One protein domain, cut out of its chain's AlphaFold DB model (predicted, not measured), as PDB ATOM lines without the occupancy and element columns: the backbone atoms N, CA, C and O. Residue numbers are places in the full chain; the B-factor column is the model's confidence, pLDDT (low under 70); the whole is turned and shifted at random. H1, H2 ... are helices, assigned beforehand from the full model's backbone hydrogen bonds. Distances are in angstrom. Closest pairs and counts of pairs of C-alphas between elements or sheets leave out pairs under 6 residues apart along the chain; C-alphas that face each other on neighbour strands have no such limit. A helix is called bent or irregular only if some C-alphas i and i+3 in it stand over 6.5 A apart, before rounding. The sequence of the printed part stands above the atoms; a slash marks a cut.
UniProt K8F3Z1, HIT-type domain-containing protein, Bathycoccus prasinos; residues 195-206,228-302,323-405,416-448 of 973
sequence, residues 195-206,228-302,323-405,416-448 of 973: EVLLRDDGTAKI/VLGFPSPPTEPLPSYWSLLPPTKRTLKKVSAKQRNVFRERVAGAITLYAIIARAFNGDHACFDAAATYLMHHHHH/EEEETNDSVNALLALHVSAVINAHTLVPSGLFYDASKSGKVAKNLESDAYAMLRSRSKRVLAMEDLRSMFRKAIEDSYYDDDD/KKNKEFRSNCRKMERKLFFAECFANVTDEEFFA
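AT A GLANCE: This is residues 195 to 206, 228 to 302, 323 to 405 and 416 to 448 of the 973 residues of the protein "HIT-type domain-containing protein" of Bathycoccus prasinos (UniProt K8F3Z1). Two long helices, H8 and H9, lie side by side and run opposite ways, and a third long helix, H1, crosses both on one face of the pair. H2 crosses the same pair farther along, while H5 and H7 pack on H1, and the short H3 and H4 pack on H9. The printed part has 203 residues with ten named helices, H1 to H10 in order along the chain, and no named strand; its class is all helix. It is compact, with a radius of gyration of the C-alphas of 17.0 A, and its rounded outline spans 47 by 39 by 35 A. Two long stretches, residues 195 to 206 and 228 to 257, have no named element.

IN THESE COORDINATES: The longest helices have 24 residues each. H1, residues 258 to 281, is 34.7 A long and begins with C-alpha 258 at (84.218, 9.081, 75.532). H8, residues 378 to 401, is 35.4 A long, and H9, residues 416 to 439, is 34.4 A long, from C-alpha 416 at (87.851, 50.490, 77.596) to C-alpha 439 at (97.793, 17.584, 78.428). H2, residues 286 to 302, is 26.1 A long and only just irregular: C-alphas 287 and 290 are 6.9 A apart. H7, residues 364 to 375, is 17.5 A long and irregular, with C-alphas 365 and 368 7.7 A apart. H5, residues 339 to 346, is 11.3 A long. The shorter ones are H3, residues 323 to 328, 8.6 A; H4, residues 330 to 335, 8.7 A; H6, residues 354 to 359, 8.7 A; and H10, residues 443 to 447, 5.8 A.

HOW THE PARTS SIT: H1 is the hub, touching six other helices. Its residues 271 to 275 alone touch H8 at a steep tilt of 64 degrees, the closest C-alphas being those of Tyr 275 and Leu 388, 5.8 A apart. Its residues 264 to 271 alone touch H9 at a steep tilt of 61 degrees, with the C-alphas of Val 268 and Ala 435 closest at 5.9 A. H8 and H9 touch at a shallow tilt of 14 degrees, opposite ways, closest at the C-alphas of Met 385 and Glu 436, 5.4 A. Residues 289 to 294 of H2 alone touch H8, about perpendicular at 74 degrees; the C-alphas of Asp 290 and Ala 395 are closest, at 5.1 A. H1 touches H7 with residues 269 to 277 alone, closest at the C-alphas of Thr 273 and Ala 371, 5.3 A, and H5 with residues 267 to 274 alone, closest at those of Gly 270 and Val 339, 5.8 A. H4 touches H9, with the C-alphas of Ala 333 and Lys 431 closest at 5.0 A; H3 touches H9 too, with those of Thr 327 and Lys 431 closest at 6.3 A. H6 and H10 touch no helix but are near H1. Every O i to N i+4 pair is within hydrogen-bond range in H1, H3, H4, H6, H9 and H10; in H2 it is 9 of 13, in H5 3 of 4, in H7 6 of 8 and in H8 17 of 20.

THE WHOLE: The C-alphas farthest apart, those of Lys 254 and Asp 405, are 52.4 A from each other. Three cuts leave out residues 207 to 227, 303 to 322 and 406 to 415, with C-alpha gaps of 12.3 A, 18.2 A and 15.4 A. Of the links printed whole, H5 to H6 is short and the others are tight. The mean pLDDT of the printed part is 72.0; 79 residues are under 70, among them residues 280 to 302 and 339 to 368.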
ATOM      1  N   GLU A 195     111.203  11.508  78.935       51.25
ATOM      2  CA  GLU A 195     110.586  11.268  80.253       51.25
ATOM      3  C   GLU A 195     111.382  11.885  81.415       51.25
ATOM      4  O   GLU A 195     110.886  11.962  82.545       51.25
ATOM      5  N   VAL A 196     112.609  12.355  81.172       53.47
ATOM      6  CA  VAL A 196     113.520  12.821  82.230       53.47
ATOM      7  C   VAL A 196     113.316  14.307  82.578       53.47
ATOM      8  O   VAL A 196     113.803  14.759  83.613       53.47
ATOM      9  N   LEU A 197     112.527  15.058  81.795       65.12
ATOM     10  CA  LEU A 197     112.390  16.517  81.944       65.12
ATOM     11  C   LEU A 197     111.392  16.962  83.029       65.12
ATOM     12  O   LEU A 197     111.716  17.862  83.807       65.12
ATOM     13  N   LEU A 198     110.203  16.347  83.112       78.88
ATOM     14  CA  LEU A 198     109.106  16.806  83.986       78.88
ATOM     15  C   LEU A 198     108.695  15.779  85.049       78.88
ATOM     16  O   LEU A 198     108.704  14.568  84.811       78.88
ATOM     17  N   ARG A 199     108.292  16.266  86.225       83.44
ATOM     18  CA  ARG A 199     107.629  15.518  87.305       83.44
ATOM     19  C   ARG A 199     106.173  15.210  86.939       83.44
ATOM     20  O   ARG A 199     105.653  15.714  85.943       83.44
ATOM     21  N   ASP A 200     105.495  14.397  87.747       83.19
ATOM     22  CA  ASP A 200     104.072  14.048  87.556       83.19
ATOM     23  C   ASP A 200     103.138  15.267  87.677       83.19
ATOM     24  O   ASP A 200     102.057  15.302  87.096       83.19
ATOM     25  N   ASP A 201     103.582  16.312  88.371       83.00
ATOM     26  CA  ASP A 201     102.879  17.590  88.492       83.00
ATOM     27  C   ASP A 201     103.232  18.599  87.384       83.00
ATOM     28  O   ASP A 201     102.791  19.739  87.429       83.00
ATOM     29  N   GLY A 202     104.017  18.200  86.382       83.12
ATOM     30  CA  GLY A 202     104.404  19.057  85.260       83.12
ATOM     31  C   GLY A 202     105.601  19.973  85.534       83.12
ATOM     32  O   GLY A 202     106.126  20.543  84.587       83.12
ATOM     33  N   THR A 203     106.099  20.075  86.772       86.19
ATOM     34  CA  THR A 203     107.285  20.894  87.091       86.19
ATOM     35  C   THR A 203     108.593  20.221  86.656       86.19
ATOM     36  O   THR A 203     108.643  19.013  86.420       86.19
ATOM     37  N   ALA A 204     109.692  20.977  86.575       80.19
ATOM     38  CA  ALA A 204     111.004  20.443  86.198       80.19
ATOM     39  C   ALA A 204     111.515  19.352  87.172       80.19
ATOM     40  O   ALA A 204     111.506  19.525  88.395       80.19
ATOM     41  N   LYS A 205     112.028  18.233  86.638       70.69
ATOM     42  CA  LYS A 205     112.717  17.178  87.416       70.69
ATOM     43  C   LYS A 205     114.113  17.604  87.876       70.69
ATOM     44  O   LYS A 205     114.519  17.245  88.983       70.69
ATOM     45  N   ILE A 206     114.831  18.359  87.043       60.22
ATOM     46  CA  ILE A 206     116.170  18.887  87.327       60.22
ATOM     47  C   ILE A 206     116.037  20.386  87.583       60.22
ATOM     48  O   ILE A 206     115.671  21.145  86.692       60.22
ATOM     49  N   VAL A 228     120.021  26.300  78.534       39.03
ATOM     50  CA  VAL A 228     121.221  25.499  78.223       39.03
ATOM     51  C   VAL A 228     120.923  24.358  77.233       39.03
ATOM     52  O   VAL A 228     121.842  23.864  76.584       39.03
ATOM     53  N   LEU A 229     119.651  23.958  77.076       43.28
ATOM     54  CA  LEU A 229     119.232  22.832  76.221       43.28
ATOM     55  C   LEU A 229     118.256  23.218  75.093       43.28
ATOM     56  O   LEU A 229     117.903  22.370  74.280       43.28
ATOM     57  N   GLY A 230     117.835  24.484  75.011       58.53
ATOM     58  CA  GLY A 230     116.962  24.963  73.935       58.53
ATOM     59  C   GLY A 230     115.494  24.531  74.042       58.53
ATOM     60  O   GLY A 230     114.810  24.543  73.025       58.53
ATOM     61  N   PHE A 231     115.001  24.166  75.234       69.94
ATOM     62  CA  PHE A 231     113.584  23.856  75.497       69.94
ATOM     63  C   PHE A 231     112.854  25.041  76.160       69.94
ATOM     64  O   PHE A 231     113.499  25.809  76.880       69.94
ATOM     65  N   PRO A 232     111.519  25.172  75.995       77.62
ATOM     66  CA  PRO A 232     110.717  26.122  76.762       77.62
ATOM     67  C   PRO A 232     110.805  25.878  78.268       77.62
ATOM     68  O   PRO A 232     111.145  24.784  78.732       77.62
ATOM     69  N   SER A 233     110.466  26.904  79.043       78.81
ATOM     70  CA  SER A 233     110.401  26.791  80.498       78.81
ATOM     71  C   SER A 233     109.239  25.881  80.919       78.81
ATOM     72  O   SER A 233     108.114  26.088  80.465       78.81
ATOM     73  N   PRO A 234     109.477  24.890  81.797       84.44
ATOM     74  CA  PRO A 234     108.407  24.139  82.444       84.44
ATOM     75  C   PRO A 234     107.528  25.037  83.325       84.44
ATOM     76  O   PRO A 234     108.006  26.082  83.778       84.44
ATOM     77  N   PRO A 235     106.313  24.579  83.677       86.81
ATOM     78  CA  PRO A 235     105.503  25.190  84.723       86.81
ATOM     79  C   PRO A 235     106.309  25.423  86.006       86.81
ATOM     80  O   PRO A 235     106.950  24.507  86.539       86.81
ATOM     81  N   THR A 236     106.275  26.659  86.502       81.62
ATOM     82  CA  THR A 236     106.924  27.056  87.763       81.62
ATOM     83  C   THR A 236     106.148  26.561  88.983       81.62
ATOM     84  O   THR A 236     106.746  26.258  90.015       81.62
ATOM     85  N   GLU A 237     104.827  26.419  88.851       83.88
ATOM     86  CA  GLU A 237     103.935  25.867  89.869       83.88
ATOM     87  C   GLU A 237     103.417  24.471  89.471       83.88
ATOM     88  O   GLU A 237     103.145  24.229  88.292       83.88
ATOM     89  N   PRO A 238     103.234  23.546  90.437       88.12
ATOM     90  CA  PRO A 238     102.617  22.241  90.200       88.12
ATOM     91  C   PRO A 238     101.239  22.346  89.539       88.12
ATOM     92  O   PRO A 238     100.304  22.912  90.110       88.12
ATOM     93  N   LEU A 239     101.084  21.728  88.368       91.31
ATOM     94  CA  LEU A 239      99.799  21.630  87.691       91.31
ATOM     95  C   LEU A 239      98.873  20.685  88.466       91.31
ATOM     96  O   LEU A 239      99.218  19.520  88.704       91.31
ATOM     97  N   PRO A 240      97.661  21.131  88.841       90.25
ATOM     98  CA  PRO A 240      96.684  20.246  89.448       90.25
ATOM     99  C   PRO A 240      96.245  19.172  88.448       90.25
ATOM    100  O   PRO A 240      96.062  19.426  87.259       90.25
ATOM    101  N   SER A 241      95.996  17.958  88.943       86.38
ATOM    102  CA  SER A 241      95.408  16.896  88.122       86.38
ATOM    103  C   SER A 241      94.092  17.380  87.512       86.38
ATOM    104  O   SER A 241      93.182  17.756  88.258       86.38
ATOM    105  N   TYR A 242      93.943  17.285  86.188       88.38
ATOM    106  CA  TYR A 242      92.717  17.678  85.486       88.38
ATOM    107  C   TYR A 242      91.455  17.074  86.124       88.38
ATOM    108  O   TYR A 242      90.465  17.763  86.362       88.38
ATOM    109  N   TRP A 243      91.519  15.801  86.527       86.19
ATOM    110  CA  TRP A 243      90.402  15.095  87.163       86.19
ATOM    111  C   TRP A 243      89.950  15.708  88.496       86.19
ATOM    112  O   TRP A 243      88.794  15.549  88.891       86.19
ATOM    113  N   SER A 244      90.841  16.424  89.190       84.56
ATOM    114  CA  SER A 244      90.530  17.115  90.448       84.56
ATOM    115  C   SER A 244      89.780  18.433  90.231       84.56
ATOM    116  O   SER A 244      89.003  18.837  91.098       84.56
ATOM    117  N   LEU A 245      89.954  19.046  89.054       85.81
ATOM    118  CA  LEU A 245      89.307  20.291  88.633       85.81
ATOM    119  C   LEU A 245      87.881  20.073  88.110       85.81
ATOM    120  O   LEU A 245      87.169  21.033  87.813       85.81
ATOM    121  N   LEU A 246      87.449  18.818  87.973       81.50
ATOM    122  CA  LEU A 246      86.092  18.487  87.558       81.50
ATOM    123  C   LEU A 246      85.083  18.770  88.686       81.50
ATOM    124  O   LEU A 246      85.385  18.542  89.870       81.50
ATOM    125  N   PRO A 247      83.840  19.155  88.338       75.50
ATOM    126  CA  PRO A 247      82.742  19.215  89.293       75.50
ATOM    127  C   PRO A 247      82.638  17.913  90.100       75.50
ATOM    128  O   PRO A 247      82.909  16.839  89.551       75.50
ATOM    129  N   PRO A 248      82.198  17.941  91.376       73.00
ATOM    130  CA  PRO A 248      82.150  16.757  92.245       73.00
ATOM    131  C   PRO A 248      81.452  15.545  91.614       73.00
ATOM    132  O   PRO A 248      81.828  14.396  91.846       73.00
ATOM    133  N   THR A 249      80.462  15.802  90.761       70.56
ATOM    134  CA  THR A 249      79.720  14.781  90.028       70.56
ATOM    135  C   THR A 249      80.545  14.082  88.952       70.56
ATOM    136  O   THR A 249      80.222  12.936  88.672       70.56
ATOM    137  N   LYS A 250      81.616  14.683  88.413       67.88
ATOM    138  CA  LYS A 250      82.387  14.222  87.240       67.88
ATOM    139  C   LYS A 250      83.845  13.803  87.521       67.88
ATOM    140  O   LYS A 250      84.489  13.322  86.604       67.88
ATOM    141  N   ARG A 251      84.351  13.888  88.760       73.69
ATOM    142  CA  ARG A 251      85.772  13.670  89.174       73.69
ATOM    143  C   ARG A 251      86.475  12.345  88.813       73.69
ATOM    144  O   ARG A 251      87.619  12.141  89.197       73.69
ATOM    145  N   THR A 252      85.826  11.419  88.121       66.12
ATOM    146  CA  THR A 252      86.425  10.136  87.720       66.12
ATOM    147  C   THR A 252      86.430  10.028  86.202       66.12
ATOM    148  O   THR A 252      85.407  10.332  85.594       66.12
ATOM    149  N   LEU A 253      87.510   9.499  85.612       60.72
ATOM    150  CA  LEU A 253      87.675   9.297  84.161       60.72
ATOM    151  C   LEU A 253      86.435   8.677  83.478       60.72
ATOM    152  O   LEU A 253      86.067   9.081  82.379       60.72
ATOM    153  N   LYS A 254      85.747   7.754  84.167       62.97
ATOM    154  CA  LYS A 254      84.517   7.076  83.707       62.97
ATOM    155  C   LYS A 254      83.291   7.988  83.540       62.97
ATOM    156  O   LYS A 254      82.347   7.614  82.867       62.97
ATOM    157  N   LYS A 255      83.272   9.167  84.166       69.38
ATOM    158  CA  LYS A 255      82.108  10.075  84.177       69.38
ATOM    159  C   LYS A 255      82.182  11.197  83.149       69.38
ATOM    160  O   LYS A 255      81.177  11.855  82.898       69.38
ATOM    161  N   VAL A 256      83.354  11.426  82.563       73.44
ATOM    162  CA  VAL A 256      83.476  12.204  81.328       73.44
ATOM    163  C   VAL A 256      83.219  11.232  80.186       73.44
ATOM    164  O   VAL A 256      83.891  10.210  80.105       73.44
ATOM    165  N   SER A 257      82.243  11.507  79.320       73.75
ATOM    166  CA  SER A 257      81.933  10.598  78.208       73.75
ATOM    167  C   SER A 257      83.125  10.440  77.256       73.75
ATOM    168  O   SER A 257      83.943  11.347  77.097       73.75
ATOM    169  N   ALA A 258      83.205   9.304  76.564       70.94
ATOM    170  CA  ALA A 258      84.218   9.081  75.532       70.94
ATOM    171  C   ALA A 258      84.215  10.166  74.446       70.94
ATOM    172  O   ALA A 258      85.273  10.643  74.040       70.94
ATOM    173  N   LYS A 259      83.017  10.609  74.043       74.38
ATOM    174  CA  LYS A 259      82.834  11.703  73.087       74.38
ATOM    175  C   LYS A 259      83.466  13.002  73.590       74.38
ATOM    176  O   LYS A 259      84.168  13.661  72.837       74.38
ATOM    177  N   GLN A 260      83.281  13.342  74.867       79.25
ATOM    178  CA  GLN A 260      83.916  14.525  75.462       79.25
ATOM    179  C   GLN A 260      85.441  14.391  75.524       79.25
ATOM    180  O   GLN A 260      86.134  15.342  75.189       79.25
ATOM    181  N   ARG A 261      85.978  13.213  75.872       81.62
ATOM    182  CA  ARG A 261      87.437  12.988  75.883       81.62
ATOM    183  C   ARG A 261      88.067  13.107  74.489       81.62
ATOM    184  O   ARG A 261      89.170  13.629  74.381       81.62
ATOM    185  N   ASN A 262      87.370  12.669  73.436       79.00
ATOM    186  CA  ASN A 262      87.803  12.901  72.051       79.00
ATOM    187  C   ASN A 262      87.891  14.397  71.743       79.00
ATOM    188  O   ASN A 262      88.937  14.862  71.305       79.00
ATOM    189  N   VAL A 263      86.842  15.156  72.069       80.94
ATOM    190  CA  VAL A 263      86.827  16.610  71.851       80.94
ATOM    191  C   VAL A 263      87.941  17.304  72.645       80.94
ATOM    192  O   VAL A 263      88.575  18.218  72.130       80.94
ATOM    193  N   PHE A 264      88.239  16.862  73.872       88.56
ATOM    194  CA  PHE A 264      89.345  17.425  74.659       88.56
ATOM    195  C   PHE A 264      90.703  17.201  73.983       88.56
ATOM    196  O   PHE A 264      91.503  18.132  73.903       88.56
ATOM    197  N   ARG A 265      90.951  15.994  73.453       87.94
ATOM    198  CA  ARG A 265      92.168  15.694  72.680       87.94
ATOM    199  C   ARG A 265      92.277  16.566  71.434       87.94
ATOM    200  O   ARG A 265      93.340  17.122  71.183       87.94
ATOM    201  N   GLU A 266      91.183  16.716  70.692       81.19
ATOM    202  CA  GLU A 266      91.127  17.583  69.509       81.19
ATOM    203  C   GLU A 266      91.435  19.043  69.863       81.19
ATOM    204  O   GLU A 266      92.153  19.718  69.127       81.19
ATOM    205  N   ARG A 267      90.959  19.532  71.016       86.62
ATOM    206  CA  ARG A 267      91.246  20.900  71.465       86.62
ATOM    207  C   ARG A 267      92.709  21.103  71.841       86.62
ATOM    208  O   ARG A 267      93.292  22.101  71.426       86.62
ATOM    209  N   VAL A 268      93.312  20.160  72.571       90.12
ATOM    210  CA  VAL A 268      94.752  20.194  72.891       90.12
ATOM    211  C   VAL A 268      95.593  20.120  71.615       90.12
ATOM    212  O   VAL A 268      96.528  20.899  71.453       90.12
ATOM    213  N   ALA A 269      95.231  19.252  70.667       85.19
ATOM    214  CA  ALA A 269      95.900  19.166  69.368       85.19
ATOM    215  C   ALA A 269      95.786  20.471  68.559       85.19
ATOM    216  O   ALA A 269      96.763  20.910  67.952       85.19
ATOM    217  N   GLY A 270      94.624  21.128  68.595       81.62
ATOM    218  CA  GLY A 270      94.424  22.440  67.980       81.62
ATOM    219  C   GLY A 270      95.286  23.536  68.614       81.62
ATOM    220  O   GLY A 270      95.888  24.331  67.895       81.62
ATOM    221  N   ALA A 271      95.398  23.555  69.945       87.88
ATOM    222  CA  ALA A 271      96.239  24.507  70.671       87.88
ATOM    223  C   ALA A 271      97.737  24.298  70.381       87.88
ATOM    224  O   ALA A 271      98.435  25.251  70.045       87.88
ATOM    225  N   ILE A 272      98.218  23.051  70.402       88.62
ATOM    226  CA  ILE A 272      99.606  22.709  70.050       88.62
ATOM    227  C   ILE A 272      99.918  23.072  68.590       88.62
ATOM    228  O   ILE A 272     100.997  23.579  68.289       88.62
ATOM    229  N   THR A 273      98.966  22.869  67.676       81.25
ATOM    230  CA  THR A 273      99.115  23.299  66.277       81.25
ATOM    231  C   THR A 273      99.233  24.823  66.164       81.25
ATOM    232  O   THR A 273     100.094  25.312  65.436       81.25
ATOM    233  N   LEU A 274      98.423  25.593  66.904       81.81
ATOM    234  CA  LEU A 274      98.550  27.057  66.949       81.81
ATOM    235  C   LEU A 274      99.919  27.489  67.485       81.81
ATOM    236  O   LEU A 274     100.550  28.363  66.894       81.81
ATOM    237  N   TYR A 275     100.396  26.852  68.553       86.00
ATOM    238  CA  TYR A 275     101.735  27.091  69.084       86.00
ATOM    239  C   TYR A 275     102.821  26.857  68.021       86.00
ATOM    240  O   TYR A 275     103.657  27.732  67.800       86.00
ATOM    241  N   ALA A 276     102.762  25.736  67.294       80.56
ATOM    242  CA  ALA A 276     103.702  25.436  66.212       80.56
ATOM    243  C   ALA A 276     103.693  26.512  65.114       80.56
ATOM    244  O   ALA A 276     104.754  26.904  64.622       80.56
ATOM    245  N   ILE A 277     102.505  27.007  64.740       74.62
ATOM    246  CA  ILE A 277     102.343  28.081  63.749       74.62
ATOM    247  C   ILE A 277     103.018  29.365  64.237       74.62
ATOM    248  O   ILE A 277     103.813  29.939  63.494       74.62
ATOM    249  N   ILE A 278     102.732  29.797  65.470       73.19
ATOM    250  CA  ILE A 278     103.305  31.020  66.056       73.19
ATOM    251  C   ILE A 278     104.827  30.882  66.145       73.19
ATOM    252  O   ILE A 278     105.560  31.696  65.587       73.19
ATOM    253  N   ALA A 279     105.321  29.812  66.757       74.56
ATOM    254  CA  ALA A 279     106.749  29.618  66.957       74.56
ATOM    255  C   ALA A 279     107.519  29.516  65.625       74.56
ATOM    256  O   ALA A 279     108.606  30.079  65.500       74.56
ATOM    257  N   ARG A 280     106.951  28.893  64.580       69.06
ATOM    258  CA  ARG A 280     107.558  28.906  63.236       69.06
ATOM    259  C   ARG A 280     107.479  30.264  62.546       69.06
ATOM    260  O   ARG A 280     108.427  30.622  61.852       69.06
ATOM    261  N   ALA A 281     106.384  31.005  62.711       62.41
ATOM    262  CA  ALA A 281     106.226  32.334  62.120       62.41
ATOM    263  C   ALA A 281     107.243  33.337  62.686       62.41
ATOM    264  O   ALA A 281     107.746  34.179  61.945       62.41
ATOM    265  N   PHE A 282     107.593  33.195  63.966       62.97
ATOM    266  CA  PHE A 282     108.542  34.064  64.663       62.97
ATOM    267  C   PHE A 282     109.927  33.442  64.851       62.97
ATOM    268  O   PHE A 282     110.733  33.976  65.601       62.97
ATOM    269  N   ASN A 283     110.234  32.332  64.166       58.34
ATOM    270  CA  ASN A 283     111.544  31.679  64.239       58.34
ATOM    271  C   ASN A 283     111.996  31.442  65.699       58.34
ATOM    272  O   ASN A 283     113.144  31.709  66.045       58.34
ATOM    273  N   GLY A 284     111.071  31.010  66.561       63.91
ATOM    274  CA  GLY A 284     111.321  30.755  67.980       63.91
ATOM    275  C   GLY A 284     111.624  31.976  68.839       63.91
ATOM    276  O   GLY A 284     112.090  31.801  69.961       63.91
ATOM    277  N   ASP A 285     111.406  33.194  68.343       62.41
ATOM    278  CA  ASP A 285     111.633  34.406  69.121       62.41
ATOM    279  C   ASP A 285     110.461  34.681  70.070       62.41
ATOM    280  O   ASP A 285     109.402  35.183  69.679       62.41
ATOM    281  N   HIS A 286     110.678  34.368  71.348       61.72
ATOM    282  CA  HIS A 286     109.687  34.543  72.405       61.72
ATOM    283  C   HIS A 286     109.405  36.027  72.710       61.72
ATOM    284  O   HIS A 286     108.396  36.338  73.345       61.72
ATOM    285  N   ALA A 287     110.252  36.960  72.250       55.16
ATOM    286  CA  ALA A 287     110.036  38.397  72.413       55.16
ATOM    287  C   ALA A 287     108.965  38.960  71.468       55.16
ATOM    288  O   ALA A 287     108.501  40.069  71.696       55.16
ATOM    289  N   CYS A 288     108.571  38.208  70.433       54.34
ATOM    290  CA  CYS A 288     107.541  38.600  69.466       54.34
ATOM    291  C   CYS A 288     106.186  37.896  69.699       54.34
ATOM    292  O   CYS A 288     105.244  38.056  68.916       54.34
ATOM    293  N   PHE A 289     106.079  37.080  70.752       64.19
ATOM    294  CA  PHE A 289     104.870  36.318  71.076       64.19
ATOM    295  C   PHE A 289     103.744  37.193  71.653       64.19
ATOM    296  O   PHE A 289     102.567  36.889  71.454       64.19
ATOM    297  N   ASP A 290     104.090  38.310  72.293       57.00
ATOM    298  CA  ASP A 290     103.165  39.357  72.742       57.00
ATOM    299  C   ASP A 290     102.381  39.960  71.563       57.00
ATOM    300  O   ASP A 290     101.156  40.087  71.610       57.00
ATOM    301  N   ALA A 291     103.068  40.250  70.456       62.28
ATOM    302  CA  ALA A 291     102.494  40.801  69.241       62.28
ATOM    303  C   ALA A 291     101.576  39.785  68.554       62.28
ATOM    304  O   ALA A 291     100.519  40.159  68.043       62.28
ATOM    305  N   ALA A 292     101.939  38.499  68.588       64.44
ATOM    306  CA  ALA A 292     101.101  37.417  68.085       64.44
ATOM    307  C   ALA A 292      99.797  37.304  68.886       64.44
ATOM    308  O   ALA A 292      98.716  37.331  68.301       64.44
ATOM    309  N   ALA A 293      99.879  37.247  70.219       65.81
ATOM    310  CA  ALA A 293      98.705  37.204  71.086       65.81
ATOM    311  C   ALA A 293      97.830  38.455  70.907       65.81
ATOM    312  O   ALA A 293      96.613  38.353  70.739       65.81
ATOM    313  N   THR A 294      98.456  39.631  70.846       65.38
ATOM    314  CA  THR A 294      97.766  40.906  70.629       65.38
ATOM    315  C   THR A 294      97.000  40.906  69.307       65.38
ATOM    316  O   THR A 294      95.812  41.229  69.269       65.38
ATOM    317  N   TYR A 295      97.643  40.455  68.228       64.44
ATOM    318  CA  TYR A 295      97.030  40.328  66.907       64.44
ATOM    319  C   TYR A 295      95.837  39.364  66.908       64.44
ATOM    320  O   TYR A 295      94.761  39.711  66.414       64.44
ATOM    321  N   LEU A 296      96.005  38.178  67.503       65.94
ATOM    322  CA  LEU A 296      94.959  37.159  67.588       65.94
ATOM    323  C   LEU A 296      93.704  37.681  68.295       65.94
ATOM    324  O   LEU A 296      92.588  37.433  67.842       65.94
ATOM    325  N   MET A 297      93.880  38.439  69.375       68.19
ATOM    326  CA  MET A 297      92.768  38.909  70.200       68.19
ATOM    327  C   MET A 297      92.094  40.172  69.650       68.19
ATOM    328  O   MET A 297      90.887  40.331  69.825       68.19
ATOM    329  N   HIS A 298      92.820  41.039  68.934       62.06
ATOM    330  CA  HIS A 298      92.226  42.208  68.272       62.06
ATOM    331  C   HIS A 298      91.414  41.846  67.017       62.06
ATOM    332  O   HIS A 298      90.361  42.439  66.779       62.06
ATOM    333  N   HIS A 299      91.852  40.864  66.223       53.06
ATOM    334  CA  HIS A 299      91.175  40.503  64.969       53.06
ATOM    335  C   HIS A 299      90.031  39.492  65.123       53.06
ATOM    336  O   HIS A 299      89.087  39.531  64.331       53.06
ATOM    337  N   HIS A 300      90.046  38.652  66.163       53.09
ATOM    338  CA  HIS A 300      88.915  37.776  66.489       53.09
ATOM    339  C   HIS A 300      87.633  38.576  66.814       53.09
ATOM    340  O   HIS A 300      86.522  38.091  66.613       53.09
ATOM    341  N   HIS A 301      87.775  39.829  67.263       49.16
ATOM    342  CA  HIS A 301      86.650  40.704  67.605       49.16
ATOM    343  C   HIS A 301      85.951  41.308  66.381       49.16
ATOM    344  O   HIS A 301      84.723  41.325  66.311       49.16
ATOM    345  N   HIS A 302      86.715  41.733  65.368       48.38
ATOM    346  CA  HIS A 302      86.161  42.385  64.176       48.38
ATOM    347  C   HIS A 302      85.188  41.493  63.388       48.38
ATOM    348  O   HIS A 302      84.253  42.010  62.781       48.38
ATOM    349  N   GLU A 323      79.761  33.364  79.295       62.78
ATOM    350  CA  GLU A 323      81.111  32.986  78.869       62.78
ATOM    351  C   GLU A 323      82.094  32.901  80.058       62.78
ATOM    352  O   GLU A 323      82.988  32.044  80.097       62.78
ATOM    353  N   GLU A 324      81.928  33.742  81.084       66.00
ATOM    354  CA  GLU A 324      82.634  33.588  82.358       66.00
ATOM    355  C   GLU A 324      82.247  32.278  83.064       66.00
ATOM    356  O   GLU A 324      83.131  31.562  83.540       66.00
ATOM    357  N   GLU A 325      80.968  31.899  83.118       65.00
ATOM    358  CA  GLU A 325      80.541  30.609  83.680       65.00
ATOM    359  C   GLU A 325      81.098  29.415  82.884       65.00
ATOM    360  O   GLU A 325      81.601  28.455  83.482       65.00
ATOM    361  N   GLU A 326      81.108  29.488  81.551       67.38
ATOM    362  CA  GLU A 326      81.692  28.459  80.683       67.38
ATOM    363  C   GLU A 326      83.200  28.290  80.893       67.38
ATOM    364  O   GLU A 326      83.707  27.169  80.871       67.38
ATOM    365  N   THR A 327      83.928  29.380  81.136       66.94
ATOM    366  CA  THR A 327      85.380  29.339  81.383       66.94
ATOM    367  C   THR A 327      85.752  28.980  82.821       66.94
ATOM    368  O   THR A 327      86.915  28.678  83.090       66.94
ATOM    369  N   ASN A 328      84.799  28.990  83.754       71.88
ATOM    370  CA  ASN A 328      84.997  28.562  85.141       71.88
ATOM    371  C   ASN A 328      84.887  27.036  85.318       71.88
ATOM    372  O   ASN A 328      85.524  26.481  86.221       71.88
ATOM    373  N   ASP A 329      84.096  26.355  84.485       82.62
ATOM    374  CA  ASP A 329      83.937  24.898  84.504       82.62
ATOM    375  C   ASP A 329      84.963  24.223  83.581       82.62
ATOM    376  O   ASP A 329      85.010  24.482  82.383       82.62
ATOM    377  N   SER A 330      85.773  23.313  84.128       81.88
ATOM    378  CA  SER A 330      86.867  22.656  83.394       81.88
ATOM    379  C   SER A 330      86.417  21.886  82.147       81.88
ATOM    380  O   SER A 330      87.173  21.806  81.180       81.88
ATOM    381  N   VAL A 331      85.189  21.347  82.131       82.31
ATOM    382  CA  VAL A 331      84.634  20.653  80.959       82.31
ATOM    383  C   VAL A 331      84.190  21.660  79.911       82.31
ATOM    384  O   VAL A 331      84.545  21.502  78.744       82.31
ATOM    385  N   ASN A 332      83.432  22.682  80.304       81.06
ATOM    386  CA  ASN A 332      82.945  23.696  79.370       81.06
ATOM    387  C   ASN A 332      84.096  24.518  78.786       81.06
ATOM    388  O   ASN A 332      84.125  24.719  77.577       81.06
ATOM    389  N   ALA A 333      85.104  24.868  79.585       83.56
ATOM    390  CA  ALA A 333      86.282  25.595  79.130       83.56
ATOM    391  C   ALA A 333      87.036  24.835  78.025       83.56
ATOM    392  O   ALA A 333      87.416  25.422  77.012       83.56
ATOM    393  N   LEU A 334      87.193  23.514  78.179       82.25
ATOM    394  CA  LEU A 334      87.779  22.656  77.149       82.25
ATOM    395  C   LEU A 334      86.858  22.470  75.942       82.25
ATOM    396  O   LEU A 334      87.344  22.436  74.820       82.25
ATOM    397  N   LEU A 335      85.539  22.357  76.119       80.75
ATOM    398  CA  LEU A 335      84.609  22.265  74.985       80.75
ATOM    399  C   LEU A 335      84.561  23.567  74.172       80.75
ATOM    400  O   LEU A 335      84.479  23.499  72.943       80.75
ATOM    401  N   ALA A 336      84.668  24.713  74.846       78.19
ATOM    402  CA  ALA A 336      84.648  26.063  74.288       78.19
ATOM    403  C   ALA A 336      86.015  26.529  73.749       78.19
ATOM    404  O   ALA A 336      86.119  27.634  73.207       78.19
ATOM    405  N   LEU A 337      87.074  25.717  73.874       80.62
ATOM    406  CA  LEU A 337      88.387  26.014  73.299       80.62
ATOM    407  C   LEU A 337      88.359  25.800  71.775       80.62
ATOM    408  O   LEU A 337      88.583  24.704  71.257       80.62
ATOM    409  N   HIS A 338      88.066  26.870  71.035       71.06
ATOM    410  CA  HIS A 338      87.984  26.882  69.573       71.06
ATOM    411  C   HIS A 338      89.171  27.605  68.930       71.06
ATOM    412  O   HIS A 338      89.081  28.748  68.499       71.06
ATOM    413  N   VAL A 339      90.286  26.891  68.799       66.06
ATOM    414  CA  VAL A 339      91.487  27.403  68.119       66.06
ATOM    415  C   VAL A 339      91.374  27.300  66.588       66.06
ATOM    416  O   VAL A 339      92.008  28.048  65.850       66.06
ATOM    417  N   SER A 340      90.501  26.427  66.076       52.91
ATOM    418  CA  SER A 340      90.270  26.258  64.634       52.91
ATOM    419  C   SER A 340      89.636  27.476  63.959       52.91
ATOM    420  O   SER A 340      89.879  27.694  62.780       52.91
ATOM    421  N   ALA A 341      88.868  28.298  64.683       47.09
ATOM    422  CA  ALA A 341      88.347  29.564  64.163       47.09
ATOM    423  C   ALA A 341      89.480  30.577  63.923       47.09
ATOM    424  O   ALA A 341      89.500  31.246  62.896       47.09
ATOM    425  N   VAL A 342      90.473  30.602  64.816       50.75
ATOM    426  CA  VAL A 342      91.695  31.405  64.685       50.75
ATOM    427  C   VAL A 342      92.547  30.931  63.504       50.75
ATOM    428  O   VAL A 342      93.018  31.743  62.711       50.75
ATOM    429  N   ILE A 343      92.689  29.610  63.346       50.81
ATOM    430  CA  ILE A 343      93.418  29.010  62.223       50.81
ATOM    431  C   ILE A 343      92.686  29.284  60.897       50.81
ATOM    432  O   ILE A 343      93.314  29.753  59.955       50.81
ATOM    433  N   ASN A 344      91.369  29.073  60.811       42.56
ATOM    434  CA  ASN A 344      90.600  29.206  59.565       42.56
ATOM    435  C   ASN A 344      90.322  30.661  59.141       42.56
ATOM    436  O   ASN A 344      90.229  30.923  57.944       42.56
ATOM    437  N   ALA A 345      90.205  31.614  60.075       43.03
ATOM    438  CA  ALA A 345      89.958  33.024  59.747       43.03
ATOM    439  C   ALA A 345      91.199  33.740  59.184       43.03
ATOM    440  O   ALA A 345      91.072  34.649  58.367       43.03
ATOM    441  N   HIS A 346      92.404  33.314  59.577       48.19
ATOM    442  CA  HIS A 346      93.649  34.019  59.239       48.19
ATOM    443  C   HIS A 346      94.597  33.238  58.323       48.19
ATOM    444  O   HIS A 346      95.679  33.727  57.999       48.19
ATOM    445  N   THR A 347      94.185  32.064  57.838       42.56
ATOM    446  CA  THR A 347      94.929  31.310  56.816       42.56
ATOM    447  C   THR A 347      94.419  31.518  55.383       42.56
ATOM    448  O   THR A 347      95.082  31.054  54.458       42.56
ATOM    449  N   LEU A 348      93.305  32.240  55.145       35.09
ATOM    450  CA  LEU A 348      92.665  32.293  53.812       35.09
ATOM    451  C   LEU A 348      92.023  33.640  53.360       35.09
ATOM    452  O   LEU A 348      91.139  33.614  52.506       35.09
ATOM    453  N   VAL A 349      92.482  34.822  53.812       28.47
ATOM    454  CA  VAL A 349      92.087  36.127  53.200       28.47
ATOM    455  C   VAL A 349      93.318  37.033  52.959       28.47
ATOM    456  O   VAL A 349      94.193  37.101  53.822       28.47
ATOM    457  N   PRO A 350      93.452  37.682  51.776       32.50
ATOM    458  CA  PRO A 350      94.715  38.232  51.283       32.50
ATOM    459  C   PRO A 350      94.961  39.669  51.757       32.50
ATOM    460  O   PRO A 350      94.769  40.613  51.000       32.50
ATOM    461  N   SER A 351      95.411  39.828  52.999       36.16
ATOM    462  CA  SER A 351      96.054  41.059  53.487       36.16
ATOM    463  C   SER A 351      96.532  40.860  54.930       36.16
ATOM    464  O   SER A 351      95.841  41.202  55.885       36.16
ATOM    465  N   GLY A 352      97.716  40.270  55.116       35.16
ATOM    466  CA  GLY A 352      98.314  40.177  56.449       35.16
ATOM    467  C   GLY A 352      99.500  39.228  56.581       35.16
ATOM    468  O   GLY A 352      99.707  38.339  55.759       35.16
ATOM    469  N   LEU A 353     100.247  39.431  57.670       39.44
ATOM    470  CA  LEU A 353     101.530  38.827  58.063       39.44
ATOM    471  C   LEU A 353     101.640  37.294  57.901       39.44
ATOM    472  O   LEU A 353     102.728  36.763  57.688       39.44
ATOM    473  N   PHE A 354     100.514  36.581  57.955       37.22
ATOM    474  CA  PHE A 354     100.436  35.122  57.823       37.22
ATOM    475  C   PHE A 354     100.398  34.625  56.363       37.22
ATOM    476  O   PHE A 354     100.593  33.433  56.107       37.22
ATOM    477  N   TYR A 355     100.199  35.523  55.392       38.75
ATOM    478  CA  TYR A 355     100.069  35.195  53.968       38.75
ATOM    479  C   TYR A 355     101.406  34.795  53.317       38.75
ATOM    480  O   TYR A 355     101.467  33.783  52.619       38.75
ATOM    481  N   ASP A 356     102.501  35.513  53.592       37.62
ATOM    482  CA  ASP A 356     103.796  35.236  52.941       37.62
ATOM    483  C   ASP A 356     104.558  34.059  53.576       37.62
ATOM    484  O   ASP A 356     105.212  33.285  52.871       37.62
ATOM    485  N   ALA A 357     104.418  33.834  54.889       39.47
ATOM    486  CA  ALA A 357     105.025  32.680  55.559       39.47
ATOM    487  C   ALA A 357     104.369  31.350  55.132       39.47
ATOM    488  O   ALA A 357     105.065  30.352  54.902       39.47
ATOM    489  N   SER A 358     103.041  31.348  54.957       39.41
ATOM    490  CA  SER A 358     102.269  30.165  54.550       39.41
ATOM    491  C   SER A 358     102.403  29.841  53.054       39.41
ATOM    492  O   SER A 358     102.490  28.662  52.702       39.41
ATOM    493  N   LYS A 359     102.552  30.844  52.170       34.47
ATOM    494  CA  LYS A 359     102.798  30.627  50.726       34.47
ATOM    495  C   LYS A 359     104.197  30.138  50.362       34.47
ATOM    496  O   LYS A 359     104.388  29.659  49.247       34.47
ATOM    497  N   SER A 360     105.162  30.166  51.283       41.12
ATOM    498  CA  SER A 360     106.478  29.566  51.024       41.12
ATOM    499  C   SER A 360     106.430  28.039  50.840       41.12
ATOM    500  O   SER A 360     107.453  27.438  50.506       41.12
ATOM    501  N   GLY A 361     105.290  27.383  51.107       37.75
ATOM    502  CA  GLY A 361     105.144  25.924  51.037       37.75
ATOM    503  C   GLY A 361     106.026  25.161  52.036       37.75
ATOM    504  O   GLY A 361     105.953  23.939  52.109       37.75
ATOM    505  N   LYS A 362     106.854  25.862  52.826       40.28
ATOM    506  CA  LYS A 362     107.822  25.289  53.771       40.28
ATOM    507  C   LYS A 362     107.291  25.198  55.200       40.28
ATOM    508  O   LYS A 362     107.725  24.311  55.929       40.28
ATOM    509  N   VAL A 363     106.366  26.077  55.598       43.62
ATOM    510  CA  VAL A 363     105.764  26.054  56.945       43.62
ATOM    511  C   VAL A 363     104.627  25.032  57.010       43.62
ATOM    512  O   VAL A 363     104.657  24.156  57.866       43.62
ATOM    513  N   ALA A 364     103.692  25.047  56.051       44.62
ATOM    514  CA  ALA A 364     102.547  24.129  56.037       44.62
ATOM    515  C   ALA A 364     102.934  22.646  55.863       44.62
ATOM    516  O   ALA A 364     102.274  21.778  56.422       44.62
ATOM    517  N   LYS A 365     104.036  22.351  55.153       46.31
ATOM    518  CA  LYS A 365     104.487  20.975  54.864       46.31
ATOM    519  C   LYS A 365     104.850  20.162  56.120       46.31
ATOM    520  O   LYS A 365     104.889  18.941  56.041       46.31
ATOM    521  N   ASN A 366     105.097  20.823  57.258       54.97
ATOM    522  CA  ASN A 366     105.574  20.177  58.484       54.97
ATOM    523  C   ASN A 366     104.652  20.348  59.705       54.97
ATOM    524  O   ASN A 366     104.937  19.737  60.728       54.97
ATOM    525  N   LEU A 367     103.558  21.121  59.627       64.12
ATOM    526  CA  LEU A 367     102.722  21.431  60.803       64.12
ATOM    527  C   LEU A 367     102.090  20.188  61.444       64.12
ATOM    528  O   LEU A 367     102.069  20.073  62.667       64.12
ATOM    529  N   GLU A 368     101.627  19.234  60.632       61.88
ATOM    530  CA  GLU A 368     101.101  17.957  61.135       61.88
ATOM    531  C   GLU A 368     102.193  17.137  61.839       61.88
ATOM    532  O   GLU A 368     101.952  16.560  62.897       61.88
ATOM    533  N   SER A 369     103.415  17.147  61.295       70.19
ATOM    534  CA  SER A 369     104.585  16.491  61.891       70.19
ATOM    535  C   SER A 369     104.998  17.151  63.211       70.19
ATOM    536  O   SER A 369     105.287  16.459  64.184       70.19
ATOM    537  N   ASP A 370     104.955  18.484  63.288       78.12
ATOM    538  CA  ASP A 370     105.278  19.246  64.498       78.12
ATOM    539  C   ASP A 370     104.274  18.994  65.620       78.12
ATOM    540  O   ASP A 370     104.655  18.698  66.755       78.12
ATOM    541  N   ALA A 371     102.981  19.074  65.296       77.38
ATOM    542  CA  ALA A 371     101.917  18.790  66.247       77.38
ATOM    543  C   ALA A 371     102.007  17.339  66.738       77.38
ATOM    544  O   ALA A 371     101.895  17.091  67.938       77.38
ATOM    545  N   TYR A 372     102.285  16.388  65.840       76.81
ATOM    546  CA  TYR A 372     102.474  14.984  66.197       76.81
ATOM    547  C   TYR A 372     103.696  14.759  67.102       76.81
ATOM    548  O   TYR A 372     103.592  14.043  68.102       76.81
ATOM    549  N   ALA A 373     104.828  15.402  66.800       80.19
ATOM    550  CA  ALA A 373     106.052  15.323  67.598       80.19
ATOM    551  C   ALA A 373     105.835  15.821  69.037       80.19
ATOM    552  O   ALA A 373     106.325  15.209  69.987       80.19
ATOM    553  N   MET A 374     105.045  16.884  69.212       86.88
ATOM    554  CA  MET A 374     104.688  17.402  70.535       86.88
ATOM    555  C   MET A 374     103.617  16.557  71.239       86.88
ATOM    556  O   MET A 374     103.727  16.316  72.437       86.88
ATOM    557  N   LEU A 375     102.603  16.059  70.518       84.50
ATOM    558  CA  LEU A 375     101.485  15.292  71.087       84.50
ATOM    559  C   LEU A 375     101.888  13.923  71.645       84.50
ATOM    560  O   LEU A 375     101.269  13.446  72.600       84.50
ATOM    561  N   ARG A 376     102.907  13.279  71.070       79.44
ATOM    562  CA  ARG A 376     103.311  11.910  71.428       79.44
ATOM    563  C   ARG A 376     104.009  11.797  72.787       79.44
ATOM    564  O   ARG A 376     104.026  10.708  73.348       79.44
ATOM    565  N   SER A 377     104.559  12.889  73.315       84.75
ATOM    566  CA  SER A 377     105.287  12.907  74.588       84.75
ATOM    567  C   SER A 377     104.586  13.804  75.597       84.75
ATOM    568  O   SER A 377     104.362  14.983  75.323       84.75
ATOM    569  N   ARG A 378     104.284  13.277  76.792       89.56
ATOM    570  CA  ARG A 378     103.714  14.072  77.892       89.56
ATOM    571  C   ARG A 378     104.539  15.326  78.185       89.56
ATOM    572  O   ARG A 378     103.968  16.408  78.279       89.56
ATOM    573  N   SER A 379     105.864  15.201  78.276       87.06
ATOM    574  CA  SER A 379     106.752  16.336  78.553       87.06
ATOM    575  C   SER A 379     106.654  17.408  77.468       87.06
ATOM    576  O   SER A 379     106.496  18.585  77.780       87.06
ATOM    577  N   LYS A 380     106.667  17.011  76.189       88.25
ATOM    578  CA  LYS A 380     106.575  17.948  75.057       88.25
ATOM    579  C   LYS A 380     105.188  18.593  74.950       88.25
ATOM    580  O   LYS A 380     105.108  19.790  74.690       88.25
ATOM    581  N   ARG A 381     104.105  17.849  75.224       90.88
ATOM    582  CA  ARG A 381     102.742  18.406  75.310       90.88
ATOM    583  C   ARG A 381     102.657  19.515  76.350       90.88
ATOM    584  O   ARG A 381     102.130  20.580  76.056       90.88
ATOM    585  N   VAL A 382     103.167  19.257  77.552       91.81
ATOM    586  CA  VAL A 382     103.109  20.210  78.667       91.81
ATOM    587  C   VAL A 382     103.961  21.441  78.372       91.81
ATOM    588  O   VAL A 382     103.464  22.548  78.528       91.81
ATOM    589  N   LEU A 383     105.183  21.271  77.857       90.00
ATOM    590  CA  LEU A 383     106.051  22.396  77.487       90.00
ATOM    591  C   LEU A 383     105.425  23.294  76.411       90.00
ATOM    592  O   LEU A 383     105.445  24.512  76.551       90.00
ATOM    593  N   ALA A 384     104.834  22.713  75.364       91.00
ATOM    594  CA  ALA A 384     104.170  23.484  74.311       91.00
ATOM    595  C   ALA A 384     102.929  24.231  74.827       91.00
ATOM    596  O   ALA A 384     102.686  25.377  74.451       91.00
ATOM    597  N   MET A 385     102.140  23.581  75.689       92.88
ATOM    598  CA  MET A 385     100.942  24.181  76.277       92.88
ATOM    599  C   MET A 385     101.279  25.302  77.264       92.88
ATOM    600  O   MET A 385     100.616  26.338  77.226       92.88
ATOM    601  N   GLU A 386     102.301  25.124  78.103       92.38
ATOM    602  CA  GLU A 386     102.748  26.149  79.049       92.38
ATOM    603  C   GLU A 386     103.335  27.358  78.318       92.38
ATOM    604  O   GLU A 386     103.004  28.497  78.641       92.38
ATOM    605  N   ASP A 387     104.149  27.131  77.285       88.25
ATOM    606  CA  ASP A 387     104.747  28.223  76.519       88.25
ATOM    607  C   ASP A 387     103.664  29.034  75.788       88.25
ATOM    608  O   ASP A 387     103.632  30.257  75.899       88.25
ATOM    609  N   LEU A 388     102.684  28.365  75.157       89.00
ATOM    610  CA  LEU A 388     101.508  29.018  74.565       89.00
ATOM    611  C   LEU A 388     100.689  29.803  75.598       89.00
ATOM    612  O   LEU A 388     100.262  30.926  75.333       89.00
ATOM    613  N   ARG A 389     100.446  29.225  76.776       90.00
ATOM    614  CA  ARG A 389      99.696  29.875  77.857       90.00
ATOM    615  C   ARG A 389     100.436  31.100  78.398       90.00
ATOM    616  O   ARG A 389      99.811  32.133  78.646       90.00
ATOM    617  N   SER A 390     101.757  31.010  78.527       85.62
ATOM    618  CA  SER A 390     102.628  32.105  78.956       85.62
ATOM    619  C   SER A 390     102.520  33.322  78.033       85.62
ATOM    620  O   SER A 390     102.475  34.450  78.526       85.62
ATOM    621  N   MET A 391     102.346  33.114  76.718       83.12
ATOM    622  CA  MET A 391     102.128  34.206  75.752       83.12
ATOM    623  C   MET A 391     100.935  35.092  76.140       83.12
ATOM    624  O   MET A 391     101.033  36.318  76.120       83.12
ATOM    625  N   PHE A 392      99.809  34.485  76.532       85.19
ATOM    626  CA  PHE A 392      98.611  35.228  76.937       85.19
ATOM    627  C   PHE A 392      98.783  35.906  78.300       85.19
ATOM    628  O   PHE A 392      98.290  37.018  78.481       85.19
ATOM    629  N   ARG A 393      99.504  35.282  79.245       85.06
ATOM    630  CA  ARG A 393      99.829  35.909  80.541       85.06
ATOM    631  C   ARG A 393     100.683  37.162  80.349       85.06
ATOM    632  O   ARG A 393     100.348  38.203  80.909       85.06
ATOM    633  N   LYS A 394     101.707  37.080  79.497       80.06
ATOM    634  CA  LYS A 394     102.587  38.207  79.182       80.06
ATOM    635  C   LYS A 394     101.852  39.332  78.450       80.06
ATOM    636  O   LYS A 394     101.964  40.478  78.848       80.06
ATOM    637  N   ALA A 395     100.994  39.012  77.476       79.12
ATOM    638  CA  ALA A 395     100.170  40.021  76.801       79.12
ATOM    639  C   ALA A 395      99.221  40.770  77.763       79.12
ATOM    640  O   ALA A 395      98.965  41.963  77.595       79.12
ATOM    641  N   ILE A 396      98.698  40.088  78.793       82.62
ATOM    642  CA  ILE A 396      97.913  40.738  79.853       82.62
ATOM    643  C   ILE A 396      98.796  41.697  80.654       82.62
ATOM    644  O   ILE A 396      98.366  42.820  80.901       82.62
ATOM    645  N   GLU A 397      99.990  41.270  81.056       81.44
ATOM    646  CA  GLU A 397     100.942  42.089  81.811       81.44
ATOM    647  C   GLU A 397     101.387  43.327  81.020       81.44
ATOM    648  O   GLU A 397     101.198  44.447  81.492       81.44
ATOM    649  N   ASP A 398     101.840  43.140  79.779       73.12
ATOM    650  CA  ASP A 398     102.301  44.206  78.882       73.12
ATOM    651  C   ASP A 398     101.215  45.258  78.644       73.12
ATOM    652  O   ASP A 398     101.476  46.463  78.659       73.12
ATOM    653  N   SER A 399      99.956  44.821  78.524       77.75
ATOM    654  CA  SER A 399      98.850  45.754  78.344       77.75
ATOM    655  C   SER A 399      98.702  46.730  79.516       77.75
ATOM    656  O   SER A 399      98.191  47.823  79.299       77.75
ATOM    657  N   TYR A 400      99.085  46.381  80.754       77.44
ATOM    658  CA  TYR A 400      98.993  47.286  81.913       77.44
ATOM    659  C   TYR A 400      99.961  48.467  81.822       77.44
ATOM    660  O   TYR A 400      99.560  49.576  82.166       77.44
ATOM    661  N   TYR A 401     101.162  48.264  81.277       67.81
ATOM    662  CA  TYR A 401     102.136  49.341  81.074       67.81
ATOM    663  C   TYR A 401     101.645  50.385  80.053       67.81
ATOM    664  O   TYR A 401     101.893  51.577  80.215       67.81
ATOM    665  N   ASP A 402     100.841  49.972  79.065       62.31
ATOM    666  CA  ASP A 402     100.223  50.865  78.068       62.31
ATOM    667  C   ASP A 402      99.130  51.805  78.631       62.31
ATOM    668  O   ASP A 402      98.689  52.728  77.925       62.31
ATOM    669  N   ASP A 403      98.655  51.567  79.863       64.88
ATOM    670  CA  ASP A 403      97.685  52.427  80.560       64.88
ATOM    671  C   ASP A 403      98.350  53.535  81.406       64.88
ATOM    672  O   ASP A 403      97.647  54.490  81.773       64.88
ATOM    673  N   ASP A 404      99.654  53.413  81.698       57.19
ATOM    674  CA  ASP A 404     100.425  54.308  82.579       57.19
ATOM    675  C   ASP A 404     101.149  55.449  81.823       57.19
ATOM    676  O   ASP A 404     101.477  56.471  82.432       57.19
ATOM    677  N   ASP A 405     101.312  55.343  80.495       53.59
ATOM    678  CA  ASP A 405     101.888  56.390  79.634       53.59
ATOM    679  C   ASP A 405     100.818  57.383  79.094       53.59
ATOM    680  O   ASP A 405     100.158  57.166  78.073       53.59
ATOM    681  N   LYS A 416      88.954  51.450  77.810       68.19
ATOM    682  CA  LYS A 416      87.851  50.490  77.596       68.19
ATOM    683  C   LYS A 416      88.287  49.330  76.690       68.19
ATOM    684  O   LYS A 416      88.094  48.183  77.079       68.19
ATOM    685  N   LYS A 417      88.952  49.619  75.563       69.50
ATOM    686  CA  LYS A 417      89.503  48.602  74.648       69.50
ATOM    687  C   LYS A 417      90.588  47.740  75.304       69.50
ATOM    688  O   LYS A 417      90.546  46.524  75.173       69.50
ATOM    689  N   ASN A 418      91.500  48.337  76.073       75.31
ATOM    690  CA  ASN A 418      92.527  47.598  76.817       75.31
ATOM    691  C   ASN A 418      91.912  46.711  77.910       75.31
ATOM    692  O   ASN A 418      92.351  45.585  78.134       75.31
ATOM    693  N   LYS A 419      90.854  47.176  78.587       76.81
ATOM    694  CA  LYS A 419      90.119  46.370  79.573       76.81
ATOM    695  C   LYS A 419      89.418  45.165  78.931       76.81
ATOM    696  O   LYS A 419      89.478  44.073  79.489       76.81
ATOM    697  N   GLU A 420      88.790  45.358  77.776       75.12
ATOM    698  CA  GLU A 420      88.141  44.303  76.985       75.12
ATOM    699  C   GLU A 420      89.162  43.288  76.448       75.12
ATOM    700  O   GLU A 420      89.008  42.084  76.646       75.12
ATOM    701  N   PHE A 421      90.281  43.769  75.901       80.12
ATOM    702  CA  PHE A 421      91.417  42.947  75.482       80.12
ATOM    703  C   PHE A 421      91.929  42.040  76.609       80.12
ATOM    704  O   PHE A 421      92.047  40.825  76.429       80.12
ATOM    705  N   ARG A 422      92.170  42.605  77.801       82.25
ATOM    706  CA  ARG A 422      92.600  41.840  78.984       82.25
ATOM    707  C   ARG A 422      91.570  40.799  79.400       82.25
ATOM    708  O   ARG A 422      91.955  39.695  79.773       82.25
ATOM    709  N   SER A 423      90.282  41.146  79.356       79.94
ATOM    710  CA  SER A 423      89.195  40.210  79.665       79.94
ATOM    711  C   SER A 423      89.248  38.996  78.737       79.94
ATOM    712  O   SER A 423      89.312  37.855  79.195       79.94
ATOM    713  N   ASN A 424      89.362  39.239  77.432       78.31
ATOM    714  CA  ASN A 424      89.405  38.179  76.433       78.31
ATOM    715  C   ASN A 424      90.687  37.335  76.536       78.31
ATOM    716  O   ASN A 424      90.627  36.107  76.443       78.31
ATOM    717  N   CYS A 425      91.838  37.963  76.800       82.44
ATOM    718  CA  CYS A 425      93.087  37.239  77.048       82.44
ATOM    719  C   CYS A 425      92.978  36.341  78.286       82.44
ATOM    720  O   CYS A 425      93.421  35.198  78.238       82.44
ATOM    721  N   ARG A 426      92.337  36.807  79.370       84.31
ATOM    722  CA  ARG A 426      92.093  35.998  80.579       84.31
ATOM    723  C   ARG A 426      91.159  34.825  80.312       84.31
ATOM    724  O   ARG A 426      91.431  33.721  80.776       84.31
ATOM    725  N   LYS A 427      90.082  35.035  79.546       84.44
ATOM    726  CA  LYS A 427      89.169  33.956  79.134       84.44
ATOM    727  C   LYS A 427      89.927  32.876  78.345       84.44
ATOM    728  O   LYS A 427      89.752  31.690  78.621       84.44
ATOM    729  N   MET A 428      90.799  33.266  77.410       84.50
ATOM    730  CA  MET A 428      91.610  32.323  76.626       84.50
ATOM    731  C   MET A 428      92.693  31.627  77.462       84.50
ATOM    732  O   MET A 428      92.796  30.403  77.419       84.50
ATOM    733  N   GLU A 429      93.453  32.379  78.261       89.75
ATOM    734  CA  GLU A 429      94.478  31.851  79.174       89.75
ATOM    735  C   GLU A 429      93.889  30.783  80.097       89.75
ATOM    736  O   GLU A 429      94.476  29.716  80.277       89.75
ATOM    737  N   ARG A 430      92.665  31.005  80.580       87.50
ATOM    738  CA  ARG A 430      91.960  30.055  81.432       87.50
ATOM    739  C   ARG A 430      91.511  28.786  80.709       87.50
ATOM    740  O   ARG A 430      91.614  27.695  81.269       87.50
ATOM    741  N   LYS A 431      91.042  28.893  79.461       90.12
ATOM    742  CA  LYS A 431      90.749  27.718  78.615       90.12
ATOM    743  C   LYS A 431      92.030  26.912  78.353       90.12
ATOM    744  O   LYS A 431      92.011  25.683  78.448       90.12
ATOM    745  N   LEU A 432      93.146  27.599  78.093       91.81
ATOM    746  CA  LEU A 432      94.463  26.985  77.908       91.81
ATOM    747  C   LEU A 432      94.984  26.323  79.187       91.81
ATOM    748  O   LEU A 432      95.529  25.231  79.092       91.81
ATOM    749  N   PHE A 433      94.740  26.892  80.371       93.25
ATOM    750  CA  PHE A 433      95.091  26.273  81.654       93.25
ATOM    751  C   PHE A 433      94.439  24.894  81.844       93.25
ATOM    752  O   PHE A 433      95.105  23.926  82.212       93.25
ATOM    753  N   PHE A 434      93.137  24.757  81.562       92.38
ATOM    754  CA  PHE A 434      92.474  23.451  81.658       92.38
ATOM    755  C   PHE A 434      92.969  22.466  80.595       92.38
ATOM    756  O   PHE A 434      93.095  21.271  80.877       92.38
ATOM    757  N   ALA A 435      93.288  22.960  79.397       92.69
ATOM    758  CA  ALA A 435      93.887  22.160  78.337       92.69
ATOM    759  C   ALA A 435      95.309  21.695  78.683       92.69
ATOM    760  O   ALA A 435      95.642  20.542  78.427       92.69
ATOM    761  N   GLU A 436      96.112  22.539  79.327       94.38
ATOM    762  CA  GLU A 436      97.440  22.223  79.852       94.38
ATOM    763  C   GLU A 436      97.355  21.152  80.953       94.38
ATOM    764  O   GLU A 436      98.047  20.135  80.893       94.38
ATOM    765  N   CYS A 437      96.423  21.303  81.903       92.94
ATOM    766  CA  CYS A 437      96.168  20.291  82.933       92.94
ATOM    767  C   CYS A 437      95.745  18.942  82.323       92.94
ATOM    768  O   CYS A 437      96.152  17.890  82.816       92.94
ATOM    769  N   PHE A 438      94.930  18.951  81.258       93.00
ATOM    770  CA  PHE A 438      94.553  17.733  80.533       93.00
ATOM    771  C   PHE A 438      95.717  17.166  79.706       93.00
ATOM    772  O   PHE A 438      95.860  15.954  79.622       93.00
ATOM    773  N   ALA A 439      96.589  18.004  79.145       93.12
ATOM    774  CA  ALA A 439      97.793  17.584  78.428       93.12
ATOM    775  C   ALA A 439      98.826  16.900  79.346       93.12
ATOM    776  O   ALA A 439      99.565  16.021  78.887       93.12
ATOM    777  N   ASN A 440      98.826  17.277  80.631       93.31
ATOM    778  CA  ASN A 440      99.687  16.751  81.689       93.31
ATOM    779  C   ASN A 440      99.250  15.383  82.253       93.31
ATOM    780  O   ASN A 440      99.994  14.784  83.034       93.31
ATOM    781  N   VAL A 441      98.071  14.863  81.886       89.31
ATOM    782  CA  VAL A 441      97.664  13.503  82.287       89.31
ATOM    783  C   VAL A 441      98.607  12.458  81.678       89.31
ATOM    784  O   VAL A 441      99.332  12.734  80.714       89.31
ATOM    785  N   THR A 442      98.619  11.252  82.245       84.31
ATOM    786  CA  THR A 442      99.464  10.164  81.727       84.31
ATOM    787  C   THR A 442      99.117   9.846  80.272       84.31
ATOM    788  O   THR A 442      97.980  10.044  79.846       84.31
ATOM    789  N   ASP A 443     100.065   9.320  79.493       82.88
ATOM    790  CA  ASP A 443      99.782   8.941  78.100       82.88
ATOM    791  C   ASP A 443      98.647   7.906  78.014       82.88
ATOM    792  O   ASP A 443      97.806   7.975  77.120       82.88
ATOM    793  N   GLU A 444      98.551   7.004  78.995       80.38
ATOM    794  CA  GLU A 444      97.441   6.056  79.112       80.38
ATOM    795  C   GLU A 444      96.092   6.759  79.288       80.38
ATOM    796  O   GLU A 444      95.129   6.386  78.628       80.38
ATOM    797  N   GLU A 445      96.002   7.790  80.132       82.00
ATOM    798  CA  GLU A 445      94.773   8.564  80.341       82.00
ATOM    799  C   GLU A 445      94.453   9.485  79.160       82.00
ATOM    800  O   GLU A 445      93.285   9.623  78.781       82.00
ATOM    801  N   PHE A 446      95.482  10.091  78.563       83.88
ATOM    802  CA  PHE A 446      95.348  11.003  77.435       83.88
ATOM    803  C   PHE A 446      94.843  10.245  76.209       83.88
ATOM    804  O   PHE A 446      93.913  10.707  75.550       83.88
ATOM    805  N   PHE A 447      95.377   9.045  75.947       79.69
ATOM    806  CA  PHE A 447      95.010   8.191  74.812       79.69
ATOM    807  C   PHE A 447      94.006   7.078  75.149       79.69
ATOM    808  O   PHE A 447      93.666   6.293  74.262       79.69
ATOM    809  N   ALA A 448      93.480   7.013  76.382       68.56
ATOM    810  CA  ALA A 448      92.525   5.986  76.806       68.56
ATOM    811  C   ALA A 448      91.358   5.851  75.809       68.56
ATOM    812  O   ALA A 448      90.531   6.763  75.653       68.56
TER     813      ALA A 448